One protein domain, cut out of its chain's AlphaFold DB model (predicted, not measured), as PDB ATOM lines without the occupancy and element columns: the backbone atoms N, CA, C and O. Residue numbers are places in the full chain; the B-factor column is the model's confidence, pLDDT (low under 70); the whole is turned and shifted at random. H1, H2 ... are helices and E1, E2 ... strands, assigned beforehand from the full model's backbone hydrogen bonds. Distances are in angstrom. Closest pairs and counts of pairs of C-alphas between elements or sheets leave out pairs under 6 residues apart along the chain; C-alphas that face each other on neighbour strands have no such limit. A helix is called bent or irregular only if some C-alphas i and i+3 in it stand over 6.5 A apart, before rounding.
ATOM      1  N   HIS A  10     -24.556  -7.104  21.495       77.81
ATOM      2  CA  HIS A  10     -25.525  -8.139  21.875       77.81
ATOM      3  C   HIS A  10     -24.978  -9.559  21.630       77.81
ATOM      4  O   HIS A  10     -23.899  -9.738  21.062       77.81
ATOM      5  N   GLY A  11     -25.676 -10.579  22.137       81.19
ATOM      6  CA  GLY A  11     -25.215 -11.968  22.115       81.19
ATOM      7  C   GLY A  11     -26.235 -12.946  21.545       81.19
ATOM      8  O   GLY A  11     -27.440 -12.766  21.708       81.19
ATOM      9  N   HIS A  12     -25.730 -14.007  20.920       83.25
ATOM     10  CA  HIS A  12     -26.497 -15.154  20.450       83.25
ATOM     11  C   HIS A  12     -26.058 -16.414  21.183       83.25
ATOM     12  O   HIS A  12     -24.864 -16.668  21.341       83.25
ATOM     13  N   ARG A  13     -27.036 -17.222  21.591       91.44
ATOM     14  CA  ARG A  13     -26.802 -18.567  22.109       91.44
ATOM     15  C   ARG A  13     -26.977 -19.567  20.973       91.44
ATOM     16  O   ARG A  13     -28.039 -19.614  20.357       91.44
ATOM     17  N   LEU A  14     -25.934 -20.339  20.700       88.81
ATOM     18  CA  LEU A  14     -25.964 -21.430  19.734       88.81
ATOM     19  C   LEU A  14     -26.680 -22.656  20.318       88.81
ATOM     20  O   LEU A  14     -26.841 -22.780  21.534       88.81
ATOM     21  N   ALA A  15     -27.090 -23.579  19.444       92.62
ATOM     22  CA  ALA A  15     -27.770 -24.817  19.834       92.62
ATOM     23  C   ALA A  15     -26.921 -25.707  20.764       92.62
ATOM     24  O   ALA A  15     -27.465 -26.436  21.585       92.62
ATOM     25  N   ASP A  16     -25.594 -25.601  20.680       94.94
ATOM     26  CA  ASP A  16     -24.632 -26.298  21.545       94.94
ATOM     27  C   ASP A  16     -24.327 -25.556  22.860       94.94
ATOM     28  O   ASP A  16     -23.462 -25.964  23.632       94.94
ATOM     29  N   GLY A  17     -25.025 -24.449  23.130       92.31
ATOM     30  CA  GLY A  17     -24.874 -23.671  24.355       92.31
ATOM     31  C   GLY A  17     -23.746 -22.642  24.336       92.31
ATOM     32  O   GLY A  17     -23.664 -21.857  25.284       92.31
ATOM     33  N   ARG A  18     -22.927 -22.566  23.278       92.81
ATOM     34  CA  ARG A  18     -21.920 -21.501  23.139       92.81
ATOM     35  C   ARG A  18     -22.592 -20.133  22.999       92.81
ATOM     36  O   ARG A  18     -23.621 -19.999  22.334       92.81
ATOM     37  N   ILE A  19     -21.990 -19.109  23.602       88.75
ATOM     38  CA  ILE A  19     -22.439 -17.716  23.490       88.75
ATOM     39  C   ILE A  19     -21.469 -16.964  22.583       88.75
ATOM     40  O   ILE A  19     -20.285 -16.853  22.893       88.75
ATOM     41  N   ILE A  20     -21.982 -16.417  21.485       81.38
ATOM     42  CA  ILE A  20     -21.239 -15.517  20.601       81.38
ATOM     43  C   ILE A  20     -21.761 -14.106  20.841       81.38
ATOM     44  O   ILE A  20     -22.941 -13.840  20.622       81.38
ATOM     45  N   SER A  21     -20.892 -13.196  21.285       79.31
ATOM     46  CA  SER A  21     -21.224 -11.774  21.396       79.31
ATOM     47  C   SER A  21     -20.523 -10.977  20.316       79.31
ATOM     48  O   SER A  21     -19.317 -11.129  20.140       79.31
ATOM     49  N   HIS A  22     -21.258 -10.091  19.663       73.88
ATOM     50  CA  HIS A  22     -20.700  -9.130  18.726       73.88
ATOM     51  C   HIS A  22     -21.341  -7.770  18.971       73.88
ATOM     52  O   HIS A  22     -22.295  -7.634  19.744       73.88
ATOM     53  N   ALA A  23     -20.783  -6.748  18.346       71.19
ATOM     54  CA  ALA A  23     -21.333  -5.421  18.429       71.19
ATOM     55  C   ALA A  23     -21.465  -4.803  17.062       71.19
ATOM     56  O   ALA A  23     -20.617  -4.994  16.192       71.19
ATOM     57  N   HIS A  24     -22.545  -4.056  16.910       65.00
ATOM     58  CA  HIS A  24     -22.735  -3.223  15.752       65.00
ATOM     59  C   HIS A  24     -22.251  -1.817  16.077       65.00
ATOM     60  O   HIS A  24     -22.395  -1.377  17.213       65.00
ATOM     61  N   PRO A  25     -21.751  -1.066  15.093       60.53
ATOM     62  CA  PRO A  25     -21.510   0.359  15.286       60.53
ATOM     63  C   PRO A  25     -22.823   1.139  15.522       60.53
ATOM     64  O   PRO A  25     -22.785   2.306  15.895       60.53
ATOM     65  N   PHE A  26     -23.986   0.500  15.315       63.97
ATOM     66  CA  PHE A  26     -25.317   1.102  15.380       63.97
ATOM     67  C   PHE A  26     -26.441   0.120  15.763       63.97
ATOM     68  O   PHE A  26     -26.336  -1.089  15.555       63.97
ATOM     69  N   ARG A  27     -27.568   0.641  16.272       60.53
ATOM     70  CA  ARG A  27     -28.787  -0.137  16.561       60.53
ATOM     71  C   ARG A  27     -29.553  -0.436  15.267       60.53
ATOM     72  O   ARG A  27     -30.121   0.471  14.672       60.53
ATOM     73  N   SER A  28     -29.609  -1.702  14.856       63.56
ATOM     74  CA  SER A  28     -30.371  -2.119  13.671       63.56
ATOM     75  C   SER A  28     -31.840  -2.440  13.998       63.56
ATOM     76  O   SER A  28     -32.172  -2.847  15.113       63.56
ATOM     77  N   ASN A  29     -32.715  -2.308  12.994       64.44
ATOM     78  CA  ASN A  29     -34.135  -2.685  13.066       64.44
ATOM     79  C   ASN A  29     -34.439  -4.019  12.342       64.44
ATOM     80  O   ASN A  29     -35.589  -4.294  12.011       64.44
ATOM     81  N   GLY A  30     -33.422  -4.846  12.066       65.50
ATOM     82  CA  GLY A  30     -33.551  -6.074  11.271       65.50
ATOM     83  C   GLY A  30     -32.923  -7.307  11.923       65.50
ATOM     84  O   GLY A  30     -32.201  -7.208  12.912       65.50
ATOM     85  N   LYS A  31     -33.204  -8.491  11.363       64.19
ATOM     86  CA  LYS A  31     -32.610  -9.769  11.787       64.19
ATOM     87  C   LYS A  31     -31.584 -10.217  10.748       64.19
ATOM     88  O   LYS A  31     -31.957 -10.470   9.608       64.19
ATOM     89  N   GLY A  32     -30.315 -10.327  11.133       64.38
ATOM     90  CA  GLY A  32     -29.247 -10.824  10.262       64.38
ATOM     91  C   GLY A  32     -27.863 -10.295  10.658       64.38
ATOM     92  O   GLY A  32     -27.786  -9.277  11.342       64.38
ATOM     93  N   PRO A  33     -26.774 -10.969  10.243       57.91
ATOM     94  CA  PRO A  33     -25.405 -10.560  10.575       57.91
ATOM     95  C   PRO A  33     -24.938  -9.323   9.792       57.91
ATOM     96  O   PRO A  33     -24.067  -8.593  10.253       57.91
ATOM     97  N   ILE A  34     -25.520  -9.086   8.614       57.16
ATOM     98  CA  ILE A  34     -25.272  -7.918   7.765       57.16
ATOM     99  C   ILE A  34     -26.630  -7.278   7.515       57.16
ATOM    100  O   ILE A  34     -27.544  -7.932   7.013       57.16
ATOM    101  N   LEU A  35     -26.772  -6.017   7.901       60.81
ATOM    102  CA  LEU A  35     -28.016  -5.266   7.781       60.81
ATOM    103  C   LEU A  35     -27.742  -3.948   7.060       60.81
ATOM    104  O   LEU A  35     -26.642  -3.410   7.189       60.81
ATOM    105  N   PRO A  36     -28.716  -3.425   6.296       59.91
ATOM    106  CA  PRO A  36     -28.572  -2.123   5.669       59.91
ATOM    107  C   PRO A  36     -28.443  -1.040   6.746       59.91
ATOM    108  O   PRO A  36     -29.241  -0.984   7.684       59.91
ATOM    109  N   ASN A  37     -27.430  -0.183   6.606       60.00
ATOM    110  CA  ASN A  37     -27.224   0.953   7.496       60.00
ATOM    111  C   ASN A  37     -28.373   1.945   7.285       60.00
ATOM    112  O   ASN A  37     -28.478   2.548   6.222       60.00
ATOM    113  N   SER A  38     -29.224   2.131   8.293       63.59
ATOM    114  CA  SER A  38     -30.309   3.124   8.268       63.59
ATOM    115  C   SER A  38     -29.849   4.525   8.684       63.59
ATOM    116  O   SER A  38     -30.684   5.364   9.009       63.59
ATOM    117  N   HIS A  39     -28.538   4.761   8.733       67.31
ATOM    118  CA  HIS A  39     -27.962   6.008   9.217       67.31
ATOM    119  C   HIS A  39     -27.809   7.037   8.116       67.31
ATOM    120  O   HIS A  39     -27.454   6.717   6.979       67.31
ATOM    121  N   THR A  40     -28.018   8.292   8.488       68.12
ATOM    122  CA  THR A  40     -27.675   9.409   7.609       68.12
ATOM    123  C   THR A  40     -26.163   9.640   7.623       68.12
ATOM    124  O   THR A  40     -25.477   9.335   8.601       68.12
ATOM    125  N   SER A  41     -25.621  10.232   6.558       72.56
ATOM    126  CA  SER A  41     -24.193  10.577   6.489       72.56
ATOM    127  C   SER A  41     -23.743  11.476   7.648       72.56
ATOM    128  O   SER A  41     -22.594  11.402   8.072       72.56
ATOM    129  N   LEU A  42     -24.651  12.298   8.186       70.06
ATOM    130  CA  LEU A  42     -24.384  13.188   9.314       70.06
ATOM    131  C   LEU A  42     -24.202  12.419  10.629       70.06
ATOM    132  O   LEU A  42     -23.314  12.748  11.411       70.06
ATOM    133  N   GLU A  43     -24.995  11.373  10.860       66.56
ATOM    134  CA  GLU A  43     -24.846  10.509  12.039       66.56
ATOM    135  C   GLU A  43     -23.515   9.752  12.012       66.56
ATOM    136  O   GLU A  43     -22.849   9.632  13.039       66.56
ATOM    137  N   LEU A  44     -23.093   9.299  10.828       71.88
ATOM    138  CA  LEU A  44     -21.793   8.651  10.641       71.88
ATOM    139  C   LEU A  44     -20.632   9.631  10.856       71.88
ATOM    140  O   LEU A  44     -19.648   9.269  11.494       71.88
ATOM    141  N   LEU A  45     -20.764  10.874  10.382       68.81
ATOM    142  CA  LEU A  45     -19.764  11.924  10.589       68.81
ATOM    143  C   LEU A  45     -19.618  12.293  12.072       68.81
ATOM    144  O   LEU A  45     -18.504  12.461  12.562       68.81
ATOM    145  N   LEU A  46     -20.733  12.396  12.799       68.00
ATOM    146  CA  LEU A  46     -20.715  12.668  14.236       68.00
ATOM    147  C   LEU A  46     -20.057  11.519  15.012       68.00
ATOM    148  O   LEU A  46     -19.257  11.761  15.916       68.00
ATOM    149  N   LEU A  47     -20.372  10.272  14.648       69.50
ATOM    150  CA  LEU A  47     -19.759   9.095  15.258       69.50
ATOM    151  C   LEU A  47     -18.245   9.058  15.011       69.50
ATOM    152  O   LEU A  47     -17.496   8.744  15.935       69.50
ATOM    153  N   ASP A  48     -17.802   9.412  13.802       67.75
ATOM    154  CA  ASP A  48     -16.381   9.531  13.461       67.75
ATOM    155  C   ASP A  48     -15.692  10.611  14.305       67.75
ATOM    156  O   ASP A  48     -14.680  10.333  14.939       67.75
ATOM    157  N   ALA A  49     -16.288  11.801  14.421       64.62
ATOM    158  CA  ALA A  49     -15.724  12.902  15.203       64.62
ATOM    159  C   ALA A  49     -15.561  12.570  16.699       64.62
ATOM    160  O   ALA A  49     -14.598  13.005  17.331       64.62
ATOM    161  N   VAL A  50     -16.491  11.800  17.278       64.44
ATOM    162  CA  VAL A  50     -16.438  11.395  18.695       64.44
ATOM    163  C   VAL A  50     -15.504  10.205  18.920       64.44
ATOM    164  O   VAL A  50     -14.851  10.127  19.960       64.44
ATOM    165  N   SER A  51     -15.445   9.269  17.970       64.31
ATOM    166  CA  SER A  51     -14.629   8.051  18.093       64.31
ATOM    167  C   SER A  51     -13.167   8.287  17.717       64.31
ATOM    168  O   SER A  51     -12.283   7.621  18.252       64.31
ATOM    169  N   ASN A  52     -12.920   9.255  16.834       64.56
ATOM    170  CA  ASN A  52     -11.606   9.675  16.359       64.56
ATOM    171  C   ASN A  52     -11.403  11.173  16.638       64.56
ATOM    172  O   ASN A  52     -11.248  11.958  15.697       64.56
TER     173      ASN A  52
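This is residues 10 to 52 of the 101 residues of an uncharacterized protein of Siphonobacter aquaeclarae (UniProt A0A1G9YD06). A two-stranded hairpin at one end and a single helix at the other are joined by a long looping stretch with no named element, which fills the middle. The hairpin, E1 and E2, points along the longest axis, while H1 stands across that axis at the far end, away from E1. The printed part has 43 residues, with the named elements in the order E1, E2, H1; the sheet's order is E1 - E2, antiparallel. The class is mixed, helices and strands, but under half of the residues are in named elements. The whole is only just loose, close to extended, with a radius of gyration of the C-alphas of 13.8 A, and it is flat, spanning 41 by 21 by 11 A.

Look first at the sheet, where E1, residues 10 to 13, and E2, residues 19 to 23, form a hairpin of antiparallel neighbours with 157 degrees between their N-to-C directions. Among the C-alphas that face each other are those of Gly 11 and Ser 21, 4.1 A apart, and those of Arg 13 and Ile 19, 4.7 A apart. On the backbone you will find N 12 and O 20 within hydrogen-bond range at 2.8 A, and N 10 and O 22 at 2.9 A. The link from E1 to E2 is tight, with 5 residues between them. From E2 a long link of 17 residues leads to H1, residues 41 to 51. E1 and H1 are apart, with no C-alpha of the one within 8 A of the other. Within H1, every O i to N i+4 pair is within hydrogen-bond range.

Find C-alpha 10 at (-25.525, -8.139, 21.875), where E1 begins; from there the strand runs 10.5 A to C-alpha 13. E2 begins at C-alpha 19, at (-22.439, -17.716, 23.490), and runs 13.3 A to C-alpha 23. H1 begins at C-alpha 41 and runs 15.2 A to C-alpha 51 at (-14.629, 8.051, 18.093); it is not bent.

The two C-alphas farthest apart are those of Asp 16, between the strands, and Leu 42, in H1, at 41.3 A. The first and last printed C-alphas, those of His 10 and Asn 52, are 23.3 A apart. The printed part has no cut. The long stretch with no named element is residues 24 to 40, whose C-alphas lie 2 to 15 A from the mean of all C-alphas. The mean pLDDT of the printed part, the model's own confidence, is 71.4, and 26 printed residues are under 70: residues 24 to 40, residue 43 and residues 45 to 52.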